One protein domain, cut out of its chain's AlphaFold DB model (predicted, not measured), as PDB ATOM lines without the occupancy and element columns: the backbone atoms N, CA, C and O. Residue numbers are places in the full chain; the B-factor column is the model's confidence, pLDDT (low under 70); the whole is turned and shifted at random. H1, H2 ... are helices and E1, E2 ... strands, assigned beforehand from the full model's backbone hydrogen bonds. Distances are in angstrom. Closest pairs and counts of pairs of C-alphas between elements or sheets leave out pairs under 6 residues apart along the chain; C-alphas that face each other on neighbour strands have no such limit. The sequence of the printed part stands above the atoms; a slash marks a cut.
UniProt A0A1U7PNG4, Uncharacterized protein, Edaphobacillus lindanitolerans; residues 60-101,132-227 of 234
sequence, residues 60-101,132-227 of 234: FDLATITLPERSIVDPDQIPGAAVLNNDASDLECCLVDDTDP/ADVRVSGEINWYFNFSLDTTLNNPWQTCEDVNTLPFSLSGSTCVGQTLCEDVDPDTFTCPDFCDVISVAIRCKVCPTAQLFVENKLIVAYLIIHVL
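What this domain is: This is residues 60 to 101 and 132 to 227 of the 234 residues of an uncharacterized protein of Edaphobacillus lindanitolerans (UniProt A0A1U7PNG4). A long, twisted hairpin of E5 and E6 runs most of the length of a rod-like model, and a shorter curled sheet of E1, E8, E7 and E2 covers part of it, making a loose sandwich, two sheets only partly face to face. E3 and E4 pair beside E5 at separate places, E4 towards one end of the rod; the loop 151 to 162 closes the hairpin at the other end, and the small H1 only grazes the shorter sheet. The printed part has 138 residues, with eight named strands and one named helix in the order E1 E2 E3 E4 E5 E6 E7 H1 E8, and is mostly strand. The shorter sheet has the order E1, E8, E7, E2, and both sheets are antiparallel. The whole is loose, with a radius of gyration of the C-alphas of 20.4 A and spans of 68 by 32 by 21 A.

How they stand to each other: E1, residues 60 to 68, is antiparallel to E8, residues 216 to 226, at 158 degrees; N 61 and O 223, 3.0 A apart, are within hydrogen-bond range. On E8 follows E7, residues 197 to 202, with N 199 and O 224 at 2.9 A, then the edge strand E2, residues 81 to 83, with N 82 and O 200 at 2.9 A. E2 runs on into E3, residues 85 to 87, at 50 degrees. E3 and E4, residues 92 to 96, lie on one side of E5, residues 132 to 150, and E6, residues 163 to 183, on the other side. N 87 and O 141 are 2.8 A apart, N 94 and O 135 2.9 A, and in the hairpin of E5 and E6 N 150 and O 163 2.8 A. Between the two twisted sheets, whose strands stand at 35 degrees, the closest C-alphas of E1 and E6 are those of Asp 61 and Thr 173, 6.2 A. E6 and E8 are near each other. H1, residues 207 to 210, is too short for an O i to N i+4 pair; its one O i to N i+3 pair is within range.

Where its parts are: E1 begins at C-alpha 60 (2.711, -41.233, 40.484) and is 26.9 A long. E5 is 54.0 A long and E6 55.1 A, from C-alpha 163 (34.065, -32.444, 48.521). E7 is 16.8 A, E4 12.4 A, E2 and E3 7.1 A each, H1 5.4 A. E8 is 31.8 A and ends at C-alpha 226 (0.558, -44.257, 48.740).

The domain as a whole: The C-alphas farthest apart, of Thr 158 and Asp 186, are 68.1 A apart. Residues 102 to 131 are not printed; C-alphas 101 and 132 are 13.2 A apart across the cut. The links E1 to E2, E5 to E6 and E6 to E7 are long. The mean pLDDT of the printed part is 78.5; residues 96 to 101, 132, 154 to 155, 159 and 204 to 214 are under 70.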
ATOM      1  N   PHE A  60       1.396 -41.199  41.113       83.38
ATOM      2  CA  PHE A  60       2.711 -41.233  40.484       83.38
ATOM      3  C   PHE A  60       3.143 -39.849  40.017       83.38
ATOM      4  O   PHE A  60       2.351 -39.097  39.453       83.38
ATOM      5  N   ASP A  61       4.431 -39.565  40.165       84.19
ATOM      6  CA  ASP A  61       5.086 -38.398  39.580       84.19
ATOM      7  C   ASP A  61       6.484 -38.780  39.073       84.19
ATOM      8  O   ASP A  61       7.018 -39.849  39.386       84.19
ATOM      9  N   LEU A  62       7.082 -37.941  38.234       83.38
ATOM     10  CA  LEU A  62       8.401 -38.165  37.664       83.38
ATOM     11  C   LEU A  62       9.290 -36.954  37.919       83.38
ATOM     12  O   LEU A  62       9.090 -35.874  37.365       83.38
ATOM     13  N   ALA A  63      10.367 -37.177  38.660       85.00
ATOM     14  CA  ALA A  63      11.374 -36.163  38.904       85.00
ATOM     15  C   ALA A  63      12.648 -36.472  38.124       85.00
ATOM     16  O   ALA A  63      13.095 -37.615  38.061       85.00
ATOM     17  N   THR A  64      13.269 -35.455  37.531       84.56
ATOM     18  CA  THR A  64      14.551 -35.613  36.835       84.56
ATOM     19  C   THR A  64      15.562 -34.623  37.376       84.56
ATOM     20  O   THR A  64      15.319 -33.419  37.387       84.56
ATOM     21  N   ILE A  65      16.729 -35.126  37.767       83.81
ATOM     22  CA  ILE A  65      17.886 -34.305  38.101       83.81
ATOM     23  C   ILE A  65      18.902 -34.361  36.963       83.81
ATOM     24  O   ILE A  65      19.163 -35.409  36.371       83.81
ATOM     25  N   THR A  66      19.472 -33.201  36.649       83.44
ATOM     26  CA  THR A  66      20.553 -33.063  35.674       83.44
ATOM     27  C   THR A  66      21.793 -32.548  36.389       83.44
ATOM     28  O   THR A  66      21.800 -31.427  36.894       83.44
ATOM     29  N   LEU A  67      22.842 -33.363  36.412       80.81
ATOM     30  CA  LEU A  67      24.107 -33.074  37.077       80.81
ATOM     31  C   LEU A  67      25.240 -32.916  36.051       80.81
ATOM     32  O   LEU A  67      25.218 -33.574  35.007       80.81
ATOM     33  N   PRO A  68      26.244 -32.064  36.315       79.56
ATOM     34  CA  PRO A  68      27.448 -31.991  35.493       79.56
ATOM     35  C   PRO A  68      28.306 -33.242  35.722       79.56
ATOM     36  O   PRO A  68      28.970 -33.363  36.745       79.56
ATOM     37  N   GLU A  69      28.314 -34.168  34.760       80.62
ATOM     38  CA  GLU A  69      28.928 -35.500  34.907       80.62
ATOM     39  C   GLU A  69      30.410 -35.425  35.302       80.62
ATOM     40  O   GLU A  69      30.852 -36.131  36.198       80.62
ATOM     41  N   ARG A  70      31.160 -34.491  34.703       78.75
ATOM     42  CA  ARG A  70      32.596 -34.285  34.978       78.75
ATOM     43  C   ARG A  70      32.910 -33.863  36.411       78.75
ATOM     44  O   ARG A  70      34.068 -33.922  36.812       78.75
ATOM     45  N   SER A  71      31.916 -33.358  37.133       79.50
ATOM     46  CA  SER A  71      32.086 -32.887  38.501       79.50
ATOM     47  C   SER A  71      31.678 -33.926  39.535       79.50
ATOM     48  O   SER A  71      31.886 -33.668  40.714       79.50
ATOM     49  N   ILE A  72      31.102 -35.061  39.127       84.75
ATOM     50  CA  ILE A  72      30.697 -36.145  40.025       84.75
ATOM     51  C   ILE A  72      31.816 -37.188  40.067       84.75
ATOM     52  O   ILE A  72      32.200 -37.725  39.031       84.75
ATOM     53  N   VAL A  73      32.348 -37.453  41.262       84.38
ATOM     54  CA  VAL A  73      33.456 -38.402  41.461       84.38
ATOM     55  C   VAL A  73      32.956 -39.842  41.399       84.38
ATOM     56  O   VAL A  73      33.589 -40.684  40.767       84.38
ATOM     57  N   ASP A  74      31.806 -40.106  42.023       82.31
ATOM     58  CA  ASP A  74      31.190 -41.428  42.070       82.31
ATOM     59  C   ASP A  74      29.660 -41.341  41.870       82.31
ATOM     60  O   ASP A  74      28.921 -40.983  42.793       82.31
ATOM     61  N   PRO A  75      29.150 -41.664  40.665       77.81
ATOM     62  CA  PRO A  75      27.715 -41.715  40.391       77.81
ATOM     63  C   PRO A  75      26.952 -42.779  41.194       77.81
ATOM     64  O   PRO A  75      25.727 -42.671  41.316       77.81
ATOM     65  N   ASP A  76      27.627 -43.793  41.748       80.12
ATOM     66  CA  ASP A  76      26.971 -44.853  42.524       80.12
ATOM     67  C   ASP A  76      26.469 -44.360  43.889       80.12
ATOM     68  O   ASP A  76      25.605 -45.004  44.496       80.12
ATOM     69  N   GLN A  77      26.927 -43.182  44.326       82.44
ATOM     70  CA  GLN A  77      26.423 -42.479  45.510       82.44
ATOM     71  C   GLN A  77      25.014 -41.907  45.317       82.44
ATOM     72  O   GLN A  77      24.318 -41.638  46.297       82.44
ATOM     73  N   ILE A  78      24.560 -41.750  44.069       85.31
ATOM     74  CA  ILE A  78      23.188 -41.331  43.779       85.31
ATOM     75  C   ILE A  78      22.239 -42.450  44.240       85.31
ATOM     76  O   ILE A  78      22.341 -43.570  43.725       85.31
ATOM     77  N   PRO A  79      21.296 -42.183  45.165       83.06
ATOM     78  CA  PRO A  79      20.471 -43.231  45.752       83.06
ATOM     79  C   PRO A  79      19.665 -43.997  44.701       83.06
ATOM     80  O   PRO A  79      19.070 -43.404  43.799       83.06
ATOM     81  N   GLY A  80      19.636 -45.326  44.827       78.44
ATOM     82  CA  GLY A  80      18.755 -46.175  44.022       78.44
ATOM     83  C   GLY A  80      17.282 -45.947  44.365       78.44
ATOM     84  O   GLY A  80      16.454 -45.929  43.463       78.44
ATOM     85  N   ALA A  81      16.992 -45.681  45.637       79.94
ATOM     86  CA  ALA A  81      15.727 -45.150  46.107       79.94
ATOM     87  C   ALA A  81      15.943 -44.226  47.303       79.94
ATOM     88  O   ALA A  81      17.040 -44.137  47.852       79.94
ATOM     89  N   ALA A  82      14.882 -43.527  47.685       83.38
ATOM     90  CA  ALA A  82      14.828 -42.742  48.902       83.38
ATOM     91  C   ALA A  82      13.400 -42.730  49.452       83.38
ATOM     92  O   ALA A  82      12.436 -42.634  48.692       83.38
ATOM     93  N   VAL A  83      13.275 -42.784  50.778       84.75
ATOM     94  CA  VAL A  83      12.040 -42.377  51.456       84.75
ATOM     95  C   VAL A  83      11.990 -40.857  51.433       84.75
ATOM     96  O   VAL A  83      12.970 -40.194  51.781       84.75
ATOM     97  N   LEU A  84      10.866 -40.319  50.979       89.06
ATOM     98  CA  LEU A  84      10.678 -38.887  50.839       89.06
ATOM     99  C   LEU A  84      10.069 -38.325  52.111       89.06
ATOM    100  O   LEU A  84       9.149 -38.910  52.687       89.06
ATOM    101  N   ASN A  85      10.539 -37.144  52.496       90.88
ATOM    102  CA  ASN A  85       9.735 -36.294  53.358       90.88
ATOM    103  C   ASN A  85       8.607 -35.747  52.492       90.88
ATOM    104  O   ASN A  85       8.864 -35.301  51.370       90.88
ATOM    105  N   ASN A  86       7.384 -35.811  52.996       91.88
ATOM    106  CA  ASN A  86       6.227 -35.283  52.302       91.88
ATOM    107  C   ASN A  86       5.350 -34.468  53.251       91.88
ATOM    108  O   ASN A  86       5.395 -34.657  54.466       91.88
ATOM    109  N   ASP A  87       4.609 -33.545  52.661       91.00
ATOM    110  CA  ASP A  87       3.579 -32.740  53.287       91.00
ATOM    111  C   ASP A  87       2.331 -32.847  52.408       91.00
ATOM    112  O   ASP A  87       2.296 -32.336  51.287       91.00
ATOM    113  N   ALA A  88       1.354 -33.596  52.911       88.69
ATOM    114  CA  ALA A  88       0.068 -33.852  52.275       88.69
ATOM    115  C   ALA A  88      -1.068 -33.053  52.945       88.69
ATOM    116  O   ALA A  88      -2.234 -33.418  52.822       88.69
ATOM    117  N   SER A  89      -0.740 -31.987  53.689       85.50
ATOM    118  CA  SER A  89      -1.736 -31.185  54.416       85.50
ATOM    119  C   SER A  89      -2.701 -30.412  53.511       85.50
ATOM    120  O   SER A  89      -3.788 -30.058  53.961       85.50
ATOM    121  N   ASP A  90      -2.336 -30.212  52.243       83.69
ATOM    122  CA  ASP A  90      -3.177 -29.587  51.219       83.69
ATOM    123  C   ASP A  90      -4.083 -30.596  50.483       83.69
ATOM    124  O   ASP A  90      -4.766 -30.229  49.522       83.69
ATOM    125  N   LEU A  91      -4.094 -31.872  50.894       84.38
ATOM    126  CA  LEU A  91      -5.062 -32.845  50.395       84.38
ATOM    127  C   LEU A  91      -6.421 -32.646  51.060       84.38
ATOM    128  O   LEU A  91      -6.566 -32.689  52.282       84.38
ATOM    129  N   GLU A  92      -7.438 -32.504  50.223       80.81
ATOM    130  CA  GLU A  92      -8.833 -32.460  50.625       80.81
ATOM    131  C   GLU A  92      -9.549 -33.707  50.113       80.81
ATOM    132  O   GLU A  92      -9.297 -34.180  49.001       80.81
ATOM    133  N   CYS A  93     -10.468 -34.222  50.924       80.44
ATOM    134  CA  CYS A  93     -11.356 -35.310  50.547       80.44
ATOM    135  C   CYS A  93     -12.807 -34.819  50.529       80.44
ATOM    136  O   CYS A  93     -13.225 -34.037  51.390       80.44
ATOM    137  N   CYS A  94     -13.570 -35.251  49.528       75.94
ATOM    138  CA  CYS A  94     -14.979 -34.917  49.386       75.94
ATOM    139  C   CYS A  94     -15.783 -36.092  48.828       75.94
ATOM    140  O   CYS A  94     -15.290 -36.871  48.017       75.94
ATOM    141  N   LEU A  95     -17.040 -36.183  49.263       73.94
ATOM    142  CA  LEU A  95     -18.030 -37.070  48.664       73.94
ATOM    143  C   LEU A  95     -18.586 -36.402  47.406       73.94
ATOM    144  O   LEU A  95     -18.987 -35.231  47.445       73.94
ATOM    145  N   VAL A  96     -18.582 -37.130  46.298       69.31
ATOM    146  CA  VAL A  96     -19.084 -36.673  45.006       69.31
ATOM    147  C   VAL A  96     -20.163 -37.641  44.551       69.31
ATOM    148  O   VAL A  96     -19.893 -38.808  44.295       69.31
ATOM    149  N   ASP A  97     -21.388 -37.135  44.422       61.34
ATOM    150  CA  ASP A  97     -22.467 -37.893  43.801       61.34
ATOM    151  C   ASP A  97     -22.193 -37.999  42.295       61.34
ATOM    152  O   ASP A  97     -21.901 -36.997  41.632       61.34
ATOM    153  N   ASP A  98     -22.412 -39.181  41.722       51.06
ATOM    154  CA  ASP A  98     -22.200 -39.499  40.299       51.06
ATOM    155  C   ASP A  98     -23.085 -38.658  39.330       51.06
ATOM    156  O   ASP A  98     -23.037 -38.763  38.102       51.06
ATOM    157  N   THR A  99     -23.916 -37.767  39.882       45.56
ATOM    158  CA  THR A  99     -24.833 -36.878  39.155       45.56
ATOM    159  C   THR A  99     -24.341 -35.439  38.988       45.56
ATOM    160  O   THR A  99     -24.966 -34.693  38.224       45.56
ATOM    161  N   ASP A 100     -23.237 -35.035  39.630       41.81
ATOM    162  CA  ASP A 100     -22.701 -33.674  39.515       41.81
ATOM    163  C   ASP A 100     -21.406 -33.658  38.670       41.81
ATOM    164  O   ASP A 100     -20.326 -34.001  39.151       41.81
ATOM    165  N   PRO A 101     -21.462 -33.249  37.384       41.03
ATOM    166  CA  PRO A 101     -20.310 -33.257  36.482       41.03
ATOM    167  C   PRO A 101     -19.339 -32.103  36.761       41.03
ATOM    168  O   PRO A 101     -18.534 -31.754  35.892       41.03
ATOM    169  N   ALA A 132     -22.069 -42.744  46.973       67.19
ATOM    170  CA  ALA A 132     -21.226 -41.595  46.651       67.19
ATOM    171  C   ALA A 132     -19.751 -42.001  46.542       67.19
ATOM    172  O   ALA A 132     -19.253 -42.818  47.319       67.19
ATOM    173  N   ASP A 133     -19.033 -41.370  45.614       73.81
ATOM    174  CA  ASP A 133     -17.598 -41.580  45.442       73.81
ATOM    175  C   ASP A 133     -16.809 -40.671  46.383       73.81
ATOM    176  O   ASP A 133     -17.059 -39.465  46.478       73.81
ATOM    177  N   VAL A 134     -15.767 -41.211  47.002       76.75
ATOM    178  CA  VAL A 134     -14.792 -40.427  47.761       76.75
ATOM    179  C   VAL A 134     -13.704 -39.958  46.810       76.75
ATOM    180  O   VAL A 134     -12.891 -40.752  46.336       76.75
ATOM    181  N   ARG A 135     -13.627 -38.652  46.556       81.00
ATOM    182  CA  ARG A 135     -12.537 -38.055  45.776       81.00
ATOM    183  C   ARG A 135     -11.531 -37.355  46.664       81.00
ATOM    184  O   ARG A 135     -11.901 -36.645  47.596       81.00
ATOM    185  N   VAL A 136     -10.258 -37.511  46.313       81.81
ATOM    186  CA  VAL A 136      -9.142 -36.779  46.915       81.81
ATOM    187  C   VAL A 136      -8.550 -35.838  45.879       81.81
ATOM    188  O   VAL A 136      -8.221 -36.247  44.759       81.81
ATOM    189  N   SER A 137      -8.401 -34.572  46.257       84.75
ATOM    190  CA  SER A 137      -7.810 -33.533  45.419       84.75
ATOM    191  C   SER A 137      -6.884 -32.639  46.226       84.75
ATOM    192  O   SER A 137      -7.192 -32.315  47.369       84.75
ATOM    193  N   GLY A 138      -5.778 -32.209  45.627       84.25
ATOM    194  CA  GLY A 138      -4.818 -31.327  46.290       84.25
ATOM    195  C   GLY A 138      -3.406 -31.515  45.758       84.25
ATOM    196  O   GLY A 138      -3.209 -32.010  44.644       84.25
ATOM    197  N   GLU A 139      -2.420 -31.139  46.565       88.31
ATOM    198  CA  GLU A 139      -1.008 -31.356  46.269       88.31
ATOM    199  C   GLU A 139      -0.286 -32.069  47.414       88.31
ATOM    200  O   GLU A 139      -0.589 -31.876  48.588       88.31
ATOM    201  N   ILE A 140       0.686 -32.905  47.050       91.50
ATOM    202  CA  ILE A 140       1.651 -33.485  47.980       91.50
ATOM    203  C   ILE A 140       2.995 -32.834  47.690       91.50
ATOM    204  O   ILE A 140       3.619 -33.091  46.656       91.50
ATOM    205  N   ASN A 141       3.452 -31.999  48.613       93.81
ATOM    206  CA  ASN A 141       4.783 -31.415  48.563       93.81
ATOM    207  C   ASN A 141       5.790 -32.447  49.073       93.81
ATOM    208  O   ASN A 141       5.565 -33.083  50.099       93.81
ATOM    209  N   TRP A 142       6.906 -32.650  48.377       94.25
ATOM    210  CA  TRP A 142       7.882 -33.668  48.768       94.25
ATOM    211  C   TRP A 142       9.320 -33.230  48.526       94.25
ATOM    212  O   TRP A 142       9.616 -32.421  47.643       94.25
ATOM    213  N   TYR A 143      10.243 -33.784  49.314       94.19
ATOM    214  CA  TYR A 143      11.676 -33.643  49.082       94.19
ATOM    215  C   TYR A 143      12.491 -34.809  49.649       94.19
ATOM    216  O   TYR A 143      12.113 -35.473  50.620       94.19
ATOM    217  N   PHE A 144      13.678 -35.013  49.085       90.75
ATOM    218  CA  PHE A 144      14.728 -35.816  49.700       90.75
ATOM    219  C   PHE A 144      16.107 -35.234  49.431       90.75
ATOM    220  O   PHE A 144      16.343 -34.544  48.438       90.75
ATOM    221  N   ASN A 145      17.024 -35.557  50.339       90.12
ATOM    222  CA  ASN A 145      18.406 -35.120  50.287       90.12
ATOM    223  C   ASN A 145      19.329 -36.318  50.111       90.12
ATOM    224  O   ASN A 145      19.087 -37.392  50.660       90.12
ATOM    225  N   PHE A 146      20.424 -36.106  49.399       88.25
ATOM    226  CA  PHE A 146      21.521 -37.057  49.304       88.25
ATOM    227  C   PHE A 146      22.834 -36.301  49.161       88.25
ATOM    228  O   PHE A 146      22.853 -35.117  48.837       88.25
ATOM    229  N   SER A 147      23.943 -36.970  49.436       89.25
ATOM    230  CA  SER A 147      25.265 -36.367  49.331       89.25
ATOM    231  C   SER A 147      26.033 -37.003  48.191       89.25
ATOM    232  O   SER A 147      25.969 -38.217  48.024       89.25
ATOM    233  N   LEU A 148      26.744 -36.179  47.425       88.88
ATOM    234  CA  LEU A 148      27.652 -36.638  46.381       88.88
ATOM    235  C   LEU A 148      29.043 -36.077  46.616       88.88
ATOM    236  O   LEU A 148      29.200 -34.895  46.933       88.88
ATOM    237  N   ASP A 149      30.039 -36.911  46.377       88.69
ATOM    238  CA  ASP A 149      31.420 -36.504  46.229       88.69
ATOM    239  C   ASP A 149      31.593 -35.835  44.873       88.69
ATOM    240  O   ASP A 149      31.317 -36.398  43.805       88.69
ATOM    241  N   THR A 150      32.035 -34.586  44.926       85.81
ATOM    242  CA  THR A 150      32.168 -33.733  43.755       85.81
ATOM    243  C   THR A 150      33.513 -33.034  43.732       85.81
ATOM    244  O   THR A 150      34.137 -32.824  44.767       85.81
ATOM    245  N   THR A 151      33.924 -32.594  42.548       85.25
ATOM    246  CA  THR A 151      35.021 -31.625  42.375       85.25
ATOM    247  C   THR A 151      34.508 -30.179  42.357       85.25
ATOM    248  O   THR A 151      35.207 -29.255  41.929       85.25
ATOM    249  N   LEU A 152      33.259 -29.955  42.793       77.31
ATOM    250  CA  LEU A 152      32.715 -28.616  42.978       77.31
ATOM    251  C   LEU A 152      33.332 -28.032  44.244       77.31
ATOM    252  O   LEU A 152      33.129 -28.518  45.356       77.31
ATOM    253  N   ASN A 153      34.113 -26.984  44.042       70.44
ATOM    254  CA  ASN A 153      34.918 -26.374  45.079       70.44
ATOM    255  C   ASN A 153      34.338 -25.020  45.472       70.44
ATOM    256  O   ASN A 153      33.862 -24.250  44.631       70.44
ATOM    257  N   ASN A 154      34.372 -24.724  46.769       68.88
ATOM    258  CA  ASN A 154      34.112 -23.373  47.252       68.88
ATOM    259  C   ASN A 154      35.320 -22.456  46.915       68.88
ATOM    260  O   ASN A 154      36.363 -22.948  46.480       68.88
ATOM    261  N   PRO A 155      35.226 -21.123  47.097       66.69
ATOM    262  CA  PRO A 155      36.275 -20.183  46.667       66.69
ATOM    263  C   PRO A 155      37.662 -20.386  47.301       66.69
ATOM    264  O   PRO A 155      38.606 -19.699  46.915       66.69
ATOM    265  N   TRP A 156      37.783 -21.271  48.292       74.06
ATOM    266  CA  TRP A 156      38.991 -21.484  49.087       74.06
ATOM    267  C   TRP A 156      39.672 -22.835  48.811       74.06
ATOM    268  O   TRP A 156      40.663 -23.145  49.467       74.06
ATOM    269  N   GLN A 157      39.155 -23.625  47.865       70.69
ATOM    270  CA  GLN A 157      39.639 -24.968  47.528       70.69
ATOM    271  C   GLN A 157      40.195 -25.040  46.097       70.69
ATOM    272  O   GLN A 157      39.914 -24.186  45.252       70.69
ATOM    273  N   THR A 158      41.029 -26.044  45.836       71.31
ATOM    274  CA  THR A 158      41.665 -26.288  44.535       71.31
ATOM    275  C   THR A 158      40.769 -27.137  43.637       71.31
ATOM    276  O   THR A 158      39.973 -27.923  44.127       71.31
ATOM    277  N   CYS A 159      40.923 -27.046  42.312       68.12
ATOM    278  CA  CYS A 159      40.116 -27.827  41.360       68.12
ATOM    279  C   CYS A 159      40.284 -29.357  41.468       68.12
ATOM    280  O   CYS A 159      39.518 -30.084  40.838       68.12
ATOM    281  N   GLU A 160      41.291 -29.837  42.201       71.00
ATOM    282  CA  GLU A 160      41.568 -31.264  42.416       71.00
ATOM    283  C   GLU A 160      40.966 -31.789  43.729       71.00
ATOM    284  O   GLU A 160      40.938 -33.001  43.944       71.00
ATOM    285  N   ASP A 161      40.459 -30.904  44.593       82.12
ATOM    286  CA  ASP A 161      39.862 -31.297  45.865       82.12
ATOM    287  C   ASP A 161      38.494 -31.961  45.647       82.12
ATOM    288  O   ASP A 161      37.668 -31.501  44.847       82.12
ATOM    289  N   VAL A 162      38.262 -33.049  46.389       85.81
ATOM    290  CA  VAL A 162      36.985 -33.769  46.445       85.81
ATOM    291  C   VAL A 162      36.211 -33.313  47.676       85.81
ATOM    292  O   VAL A 162      36.710 -33.410  48.797       85.81
ATOM    293  N   ASN A 163      34.977 -32.857  47.464       85.38
ATOM    294  CA  ASN A 163      34.065 -32.444  48.521       85.38
ATOM    295  C   ASN A 163      32.738 -33.176  48.425       85.38
ATOM    296  O   ASN A 163      32.084 -33.172  47.380       85.38
ATOM    297  N   THR A 164      32.299 -33.698  49.562       88.19
ATOM    298  CA  THR A 164      30.946 -34.205  49.741       88.19
ATOM    299  C   THR A 164      29.981 -33.027  49.892       88.19
ATOM    300  O   THR A 164      30.028 -32.301  50.888       88.19
ATOM    301  N   LEU A 165      29.102 -32.823  48.911       86.19
ATOM    302  CA  LEU A 165      28.089 -31.765  48.926       86.19
ATOM    303  C   LEU A 165      26.677 -32.352  49.023       86.19
ATOM    304  O   LEU A 165      26.401 -33.382  48.403       86.19
ATOM    305  N   PRO A 166      25.764 -31.712  49.778       88.19
ATOM    306  CA  PRO A 166      24.365 -32.103  49.801       88.19
ATOM    307  C   PRO A 166      23.646 -31.619  48.536       88.19
ATOM    308  O   PRO A 166      23.784 -30.471  48.116       88.19
ATOM    309  N   PHE A 167      22.827 -32.496  47.976       87.62
ATOM    310  CA  PHE A 167      21.876 -32.226  46.910       87.62
ATOM    311  C   PHE A 167      20.472 -32.487  47.444       87.62
ATOM    312  O   PHE A 167      20.253 -33.442  48.188       87.62
ATOM    313  N   SER A 168      19.533 -31.634  47.051       89.50
ATOM    314  CA  SER A 168      18.116 -31.766  47.374       89.50
ATOM    315  C   SER A 168      17.338 -31.893  46.078       89.50
ATOM    316  O   SER A 168      17.556 -31.108  45.151       89.50
ATOM    317  N   LEU A 169      16.415 -32.847  46.028       90.06
ATOM    318  CA  LEU A 169      15.379 -32.903  45.009       90.06
ATOM    319  C   LEU A 169      14.031 -32.706  45.695       90.06
ATOM    320  O   LEU A 169      13.751 -33.364  46.692       90.06
ATOM    321  N   SER A 170      13.231 -31.784  45.173       92.94
ATOM    322  CA  SER A 170      11.908 -31.452  45.695       92.94
ATOM    323  C   SER A 170      10.923 -31.234  44.557       92.94
ATOM    324  O   SER A 170      11.325 -30.825  43.464       92.94
ATOM    325  N   GLY A 171       9.646 -31.445  44.836       91.00
ATOM    326  CA  GLY A 171       8.559 -31.234  43.892       91.00
ATOM    327  C   GLY A 171       7.207 -31.186  44.590       91.00
ATOM    328  O   GLY A 171       7.125 -31.298  45.815       91.00
ATOM    329  N   SER A 172       6.170 -31.017  43.780       91.38
ATOM    330  CA  SER A 172       4.776 -30.993  44.210       91.38
ATOM    331  C   SER A 172       3.993 -31.881  43.255       91.38
ATOM    332  O   SER A 172       4.004 -31.649  42.044       91.38
ATOM    333  N   THR A 173       3.348 -32.910  43.794       88.69
ATOM    334  CA  THR A 173       2.572 -33.869  43.013       88.69
ATOM    335  C   THR A 173       1.091 -33.564  43.167       88.69
ATOM    336  O   THR A 173       0.564 -33.573  44.276       88.69
ATOM    337  N   CYS A 174       0.418 -33.297  42.050       83.00
ATOM    338  CA  CYS A 174      -1.019 -33.036  42.033       83.00
ATOM    339  C   CYS A 174      -1.794 -34.347  42.190       83.00
ATOM    340  O   CYS A 174      -1.553 -35.307  41.453       83.00
ATOM    341  N   VAL A 175      -2.755 -34.361  43.108       84.56
ATOM    342  CA  VAL A 175      -3.658 -35.488  43.357       84.56
ATOM    343  C   VAL A 175      -5.049 -35.121  42.857       84.56
ATOM    344  O   VAL A 175      -5.519 -34.003  43.056       84.56
ATOM    345  N   GLY A 176      -5.698 -36.067  42.186       80.44
ATOM    346  CA  GLY A 176      -7.045 -35.907  41.647       80.44
ATOM    347  C   GLY A 176      -7.617 -37.258  41.252       80.44
ATOM    348  O   GLY A 176      -7.736 -37.548  40.061       80.44
ATOM    349  N   GLN A 177      -7.910 -38.098  42.244       74.94
ATOM    350  CA  GLN A 177      -8.382 -39.468  42.027       74.94
ATOM    351  C   GLN A 177      -9.541 -39.829  42.955       74.94
ATOM    352  O   GLN A 177      -9.690 -39.255  44.035       74.94
ATOM    353  N   THR A 178     -10.366 -40.772  42.505       78.56
ATOM    354  CA  THR A 178     -11.347 -41.447  43.359       78.56
ATOM    355  C   THR A 178     -10.589 -42.443  44.226       78.56
ATOM    356  O   THR A 178      -9.806 -43.232  43.706       78.56
ATOM    357  N   LEU A 179     -10.760 -42.332  45.540       77.62
ATOM    358  CA  LEU A 179     -10.126 -43.197  46.527       77.62
ATOM    359  C   LEU A 179     -10.984 -44.436  46.790       77.62
ATOM    360  O   LEU A 179     -10.429 -45.524  46.881       77.62
ATOM    361  N   CYS A 180     -12.306 -44.247  46.891       77.38
ATOM    362  CA  CYS A 180     -13.297 -45.293  47.133       77.38
ATOM    363  C   CYS A 180     -14.587 -44.983  46.379       77.38
ATOM    364  O   CYS A 180     -14.959 -43.815  46.238       77.38
ATOM    365  N   GLU A 181     -15.235 -46.034  45.898       77.06
ATOM    366  CA  GLU A 181     -16.508 -45.994  45.178       77.06
ATOM    367  C   GLU A 181     -17.617 -46.522  46.099       77.06
ATOM    368  O   GLU A 181     -17.340 -47.275  47.036       77.06
ATOM    369  N   ASP A 182     -18.862 -46.131  45.832       73.00
ATOM    370  CA  ASP A 182     -20.066 -46.675  46.478       73.00
ATOM    371  C   ASP A 182     -20.086 -46.590  48.019       73.00
ATOM    372  O   ASP A 182     -20.575 -47.488  48.712       73.00
ATOM    373  N   VAL A 183     -19.572 -45.492  48.578       72.38
ATOM    374  CA  VAL A 183     -19.485 -45.313  50.031       72.38
ATOM    375  C   VAL A 183     -20.788 -44.735  50.590       72.38
ATOM    376  O   VAL A 183     -21.394 -43.843  49.993       72.38
ATOM    377  N   ASP A 184     -21.202 -45.215  51.769       75.50
ATOM    378  CA  ASP A 184     -22.317 -44.640  52.525       75.50
ATOM    379  C   ASP A 184     -21.924 -43.251  53.082       75.50
ATOM    380  O   ASP A 184     -21.041 -43.137  53.944       75.50
ATOM    381  N   PRO A 185     -22.571 -42.166  52.616       70.75
ATOM    382  CA  PRO A 185     -22.219 -40.806  53.007       70.75
ATOM    383  C   PRO A 185     -22.495 -40.504  54.488       70.75
ATOM    384  O   PRO A 185     -21.955 -39.524  55.011       70.75
ATOM    385  N   ASP A 186     -23.327 -41.304  55.163       70.38
ATOM    386  CA  ASP A 186     -23.667 -41.111  56.575       70.38
ATOM    387  C   ASP A 186     -22.650 -41.769  57.530       70.38
ATOM    388  O   ASP A 186     -22.601 -41.405  58.712       70.38
ATOM    389  N   THR A 187     -21.824 -42.703  57.046       70.94
ATOM    390  CA  THR A 187     -20.816 -43.422  57.852       70.94
ATOM    391  C   THR A 187     -19.377 -43.044  57.503       70.94
ATOM    392  O   THR A 187     -18.484 -43.212  58.338       70.94
ATOM    393  N   PHE A 188     -19.145 -42.472  56.321       73.06
ATOM    394  CA  PHE A 188     -17.804 -42.165  55.847       73.06
ATOM    395  C   PHE A 188     -17.108 -41.034  56.616       73.06
ATOM    396  O   PHE A 188     -17.662 -39.956  56.856       73.06
ATOM    397  N   THR A 189     -15.828 -41.250  56.922       76.38
ATOM    398  CA  THR A 189     -14.919 -40.214  57.419       76.38
ATOM    399  C   THR A 189     -13.717 -40.107  56.493       76.38
ATOM    400  O   THR A 189     -13.083 -41.109  56.176       76.38
ATOM    401  N   CYS A 190     -13.374 -38.880  56.084       77.38
ATOM    402  CA  CYS A 190     -12.171 -38.660  55.286       77.38
ATOM    403  C   CYS A 190     -10.929 -39.181  56.025       77.38
ATOM    404  O   CYS A 190     -10.768 -38.889  57.215       77.38
ATOM    405  N   PRO A 191     -10.045 -39.909  55.328       79.88
ATOM    406  CA  PRO A 191      -8.890 -40.514  55.960       79.88
ATOM    407  C   PRO A 191      -7.856 -39.471  56.383       79.88
ATOM    408  O   PRO A 191      -7.791 -38.366  55.837       79.88
ATOM    409  N   ASP A 192      -7.016 -39.841  57.349       83.19
ATOM    410  CA  ASP A 192      -5.909 -38.993  57.781       83.19
ATOM    411  C   ASP A 192      -4.765 -39.029  56.754       83.19
ATOM    412  O   ASP A 192      -4.052 -40.025  56.595       83.19
ATOM    413  N   PHE A 193      -4.564 -37.913  56.053       85.25
ATOM    414  CA  PHE A 193      -3.486 -37.768  55.075       85.25
ATOM    415  C   PHE A 193      -2.090 -37.632  55.707       85.25
ATOM    416  O   PHE A 193      -1.096 -37.656  54.978       85.25
ATOM    417  N   CYS A 194      -1.961 -37.563  57.039       80.56
ATOM    418  CA  CYS A 194      -0.656 -37.659  57.703       80.56
ATOM    419  C   CYS A 194       0.046 -39.010  57.465       80.56
ATOM    420  O   CYS A 194       1.273 -39.076  57.569       80.56
ATOM    421  N   ASP A 195      -0.695 -40.060  57.099       81.31
ATOM    422  CA  ASP A 195      -0.157 -41.401  56.840       81.31
ATOM    423  C   ASP A 195       0.261 -41.639  55.374       81.31
ATOM    424  O   ASP A 195       0.549 -42.777  54.974       81.31
ATOM    425  N   VAL A 196       0.334 -40.581  54.558       87.69
ATOM    426  CA  VAL A 196       0.836 -40.667  53.181       87.69
ATOM    427  C   VAL A 196       2.307 -41.092  53.178       87.69
ATOM    428  O   VAL A 196       3.204 -40.422  53.702       87.69
ATOM    429  N   ILE A 197       2.579 -42.216  52.516       87.12
ATOM    430  CA  ILE A 197       3.938 -42.737  52.351       87.12
ATOM    431  C   ILE A 197       4.437 -42.356  50.967       87.12
ATOM    432  O   ILE A 197       3.793 -42.663  49.970       87.12
ATOM    433  N   SER A 198       5.617 -41.744  50.906       89.81
ATOM    434  CA  SER A 198       6.208 -41.268  49.656       89.81
ATOM    435  C   SER A 198       7.607 -41.847  49.455       89.81
ATOM    436  O   SER A 198       8.450 -41.776  50.355       89.81
ATOM    437  N   VAL A 199       7.881 -42.400  48.273       86.69
ATOM    438  CA  VAL A 199       9.223 -42.859  47.877       86.69
ATOM    439  C   VAL A 199       9.606 -42.380  46.494       86.69
ATOM    440  O   VAL A 199       8.766 -42.228  45.614       86.69
ATOM    441  N   ALA A 200      10.907 -42.223  46.293       87.00
ATOM    442  CA  ALA A 200      11.515 -42.106  44.983       87.00
ATOM    443  C   ALA A 200      12.244 -43.404  44.642       87.00
ATOM    444  O   ALA A 200      13.038 -43.894  45.444       87.00
ATOM    445  N   ILE A 201      12.024 -43.927  43.439       82.94
ATOM    446  CA  ILE A 201      12.756 -45.065  42.879       82.94
ATOM    447  C   ILE A 201      13.476 -44.586  41.626       82.94
ATOM    448  O   ILE A 201      12.857 -44.085  40.689       82.94
ATOM    449  N   ARG A 202      14.799 -44.738  41.591       82.38
ATOM    450  CA  ARG A 202      15.617 -44.360  40.442       82.38
ATOM    451  C   ARG A 202      15.248 -45.239  39.253       82.38
ATOM    452  O   ARG A 202      15.475 -46.451  39.269       82.38
ATOM    453  N   CYS A 203      14.722 -44.620  38.203       74.19
ATOM    454  CA  CYS A 203      14.454 -45.286  36.939       74.19
ATOM    455  C   CYS A 203      15.773 -45.745  36.311       74.19
ATOM    456  O   CYS A 203      16.825 -45.119  36.485       74.19
ATOM    457  N   LYS A 204      15.720 -46.834  35.539       62.47
ATOM    458  CA  LYS A 204      16.873 -47.311  34.774       62.47
ATOM    459  C   LYS A 204      17.397 -46.163  33.908       62.47
ATOM    460  O   LYS A 204      16.669 -45.641  33.066       62.47
ATOM    461  N   VAL A 205      18.646 -45.757  34.150       54.16
ATOM    462  CA  VAL A 205      19.310 -44.669  33.424       54.16
ATOM    463  C   VAL A 205      19.250 -45.003  31.940       54.16
ATOM    464  O   VAL A 205      19.848 -45.982  31.497       54.16
ATOM    465  N   CYS A 206      18.465 -44.244  31.179       43.75
ATOM    466  CA  CYS A 206      18.296 -44.489  29.758       43.75
ATOM    467  C   CYS A 206      19.554 -43.959  29.045       43.75
ATOM    468  O   CYS A 206      19.758 -42.740  29.037       43.75
ATOM    469  N   PRO A 207      20.404 -44.814  28.436       46.31
ATOM    470  CA  PRO A 207      21.665 -44.377  27.819       46.31
ATOM    471  C   PRO A 207      21.445 -43.353  26.695       46.31
ATOM    472  O   PRO A 207      22.325 -42.572  26.345       46.31
ATOM    473  N   THR A 208      20.237 -43.325  26.133       42.38
ATOM    474  CA  THR A 208      19.840 -42.439  25.040       42.38
ATOM    475  C   THR A 208      19.801 -40.963  25.432       42.38
ATOM    476  O   THR A 208      20.018 -40.118  24.571       42.38
ATOM    477  N   ALA A 209      19.588 -40.627  26.710       46.72
ATOM    478  CA  ALA A 209      19.648 -39.236  27.170       46.72
ATOM    479  C   ALA A 209      21.099 -38.712  27.250       46.72
ATOM    480  O   ALA A 209      21.340 -37.529  27.016       46.72
ATOM    481  N   GLN A 210      22.074 -39.600  27.491       48.28
ATOM    482  CA  GLN A 210      23.506 -39.269  27.471       48.28
ATOM    483  C   GLN A 210      24.042 -39.055  26.045       48.28
ATOM    484  O   GLN A 210      25.004 -38.320  25.852       48.28
ATOM    485  N   LEU A 211      23.399 -39.643  25.027       48.06
ATOM    486  CA  LEU A 211      23.822 -39.522  23.624       48.06
ATOM    487  C   LEU A 211      23.644 -38.112  23.030       48.06
ATOM    488  O   LEU A 211      24.274 -37.812  22.019       48.06
ATOM    489  N   PHE A 212      22.815 -37.249  23.629       50.22
ATOM    490  CA  PHE A 212      22.493 -35.923  23.074       50.22
ATOM    491  C   PHE A 212      22.961 -34.739  23.927       50.22
ATOM    492  O   PHE A 212      22.780 -33.590  23.517       50.22
ATOM    493  N   VAL A 213      23.569 -34.983  25.093       55.66
ATOM    494  CA  VAL A 213      24.036 -33.912  25.980       55.66
ATOM    495  C   VAL A 213      25.417 -34.263  26.523       55.66
ATOM    496  O   VAL A 213      25.549 -34.930  27.544       55.66
ATOM    497  N   GLU A 214      26.464 -33.813  25.829       62.56
ATOM    498  CA  GLU A 214      27.841 -34.004  26.291       62.56
ATOM    499  C   GLU A 214      28.010 -33.448  27.721       62.56
ATOM    500  O   GLU A 214      27.670 -32.295  28.002       62.56
ATOM    501  N   ASN A 215      28.585 -34.261  28.615       70.06
ATOM    502  CA  ASN A 215      28.955 -33.921  29.999       70.06
ATOM    503  C   ASN A 215      27.799 -33.704  30.991       70.06
ATOM    504  O   ASN A 215      27.976 -32.973  31.974       70.06
ATOM    505  N   LYS A 216      26.630 -34.318  30.773       75.69
ATOM    506  CA  LYS A 216      25.544 -34.307  31.760       75.69
ATOM    507  C   LYS A 216      25.123 -35.715  32.156       75.69
ATOM    508  O   LYS A 216      24.833 -36.556  31.312       75.69
ATOM    509  N   LEU A 217      24.998 -35.917  33.460       79.50
ATOM    510  CA  LEU A 217      24.366 -37.082  34.049       79.50
ATOM    511  C   LEU A 217      22.898 -36.744  34.310       79.50
ATOM    512  O   LEU A 217      22.595 -35.829  35.073       79.50
ATOM    513  N   ILE A 218      21.989 -37.462  33.657       82.38
ATOM    514  CA  ILE A 218      20.544 -37.311  33.846       82.38
ATOM    515  C   ILE A 218      20.056 -38.515  34.642       82.38
ATOM    516  O   ILE A 218      20.224 -39.656  34.209       82.38
ATOM    517  N   VAL A 219      19.449 -38.258  35.796       82.38
ATOM    518  CA  VAL A 219      18.862 -39.292  36.649       82.38
ATOM    519  C   VAL A 219      17.385 -38.995  36.820       82.38
ATOM    520  O   VAL A 219      17.014 -37.906  37.248       82.38
ATOM    521  N   ALA A 220      16.549 -39.968  36.475       85.25
ATOM    522  CA  ALA A 220      15.109 -39.893  36.655       85.25
ATOM    523  C   ALA A 220      14.685 -40.749  37.850       85.25
ATOM    524  O   ALA A 220      15.206 -41.850  38.044       85.25
ATOM    525  N   TYR A 221      13.729 -40.248  38.619       85.00
ATOM    526  CA  TYR A 221      13.086 -40.921  39.734       85.00
ATOM    527  C   TYR A 221      11.589 -41.007  39.470       85.00
ATOM    528  O   TYR A 221      10.953 -39.984  39.215       85.00
ATOM    529  N   LEU A 222      11.040 -42.215  39.562       85.12
ATOM    530  CA  LEU A 222       9.610 -42.424  39.729       85.12
ATOM    531  C   LEU A 222       9.275 -42.136  41.190       85.12
ATOM    532  O   LEU A 222       9.800 -42.798  42.090       85.12
ATOM    533  N   ILE A 223       8.433 -41.142  41.408       88.06
ATOM    534  CA  ILE A 223       7.880 -40.802  42.708       88.06
ATOM    535  C   ILE A 223       6.570 -41.565  42.860       88.06
ATOM    536  O   ILE A 223       5.742 -41.573  41.949       88.06
ATOM    537  N   ILE A 224       6.408 -42.237  43.992       87.25
ATOM    538  CA  ILE A 224       5.216 -43.012  44.319       87.25
ATOM    539  C   ILE A 224       4.715 -42.519  45.667       87.25
ATOM    540  O   ILE A 224       5.435 -42.628  46.667       87.25
ATOM    541  N   HIS A 225       3.486 -42.016  45.687       89.62
ATOM    542  CA  HIS A 225       2.746 -41.734  46.906       89.62
ATOM    543  C   HIS A 225       1.688 -42.811  47.103       89.62
ATOM    544  O   HIS A 225       0.974 -43.171  46.170       89.62
ATOM    545  N   VAL A 226       1.598 -43.323  48.323       88.25
ATOM    546  CA  VAL A 226       0.558 -44.257  48.740       88.25
ATOM    547  C   VAL A 226      -0.383 -43.496  49.661       88.25
ATOM    548  O   VAL A 226      -0.001 -43.175  50.792       88.25
ATOM    549  N   LEU A 227      -1.584 -43.196  49.169       88.38
ATOM    550  CA  LEU A 227      -2.645 -42.561  49.952       88.38
ATOM    551  C   LEU A 227      -3.159 -43.517  51.049       88.38
ATOM    552  O   LEU A 227      -3.004 -44.737  50.916       88.38
TER     553      LEU A 227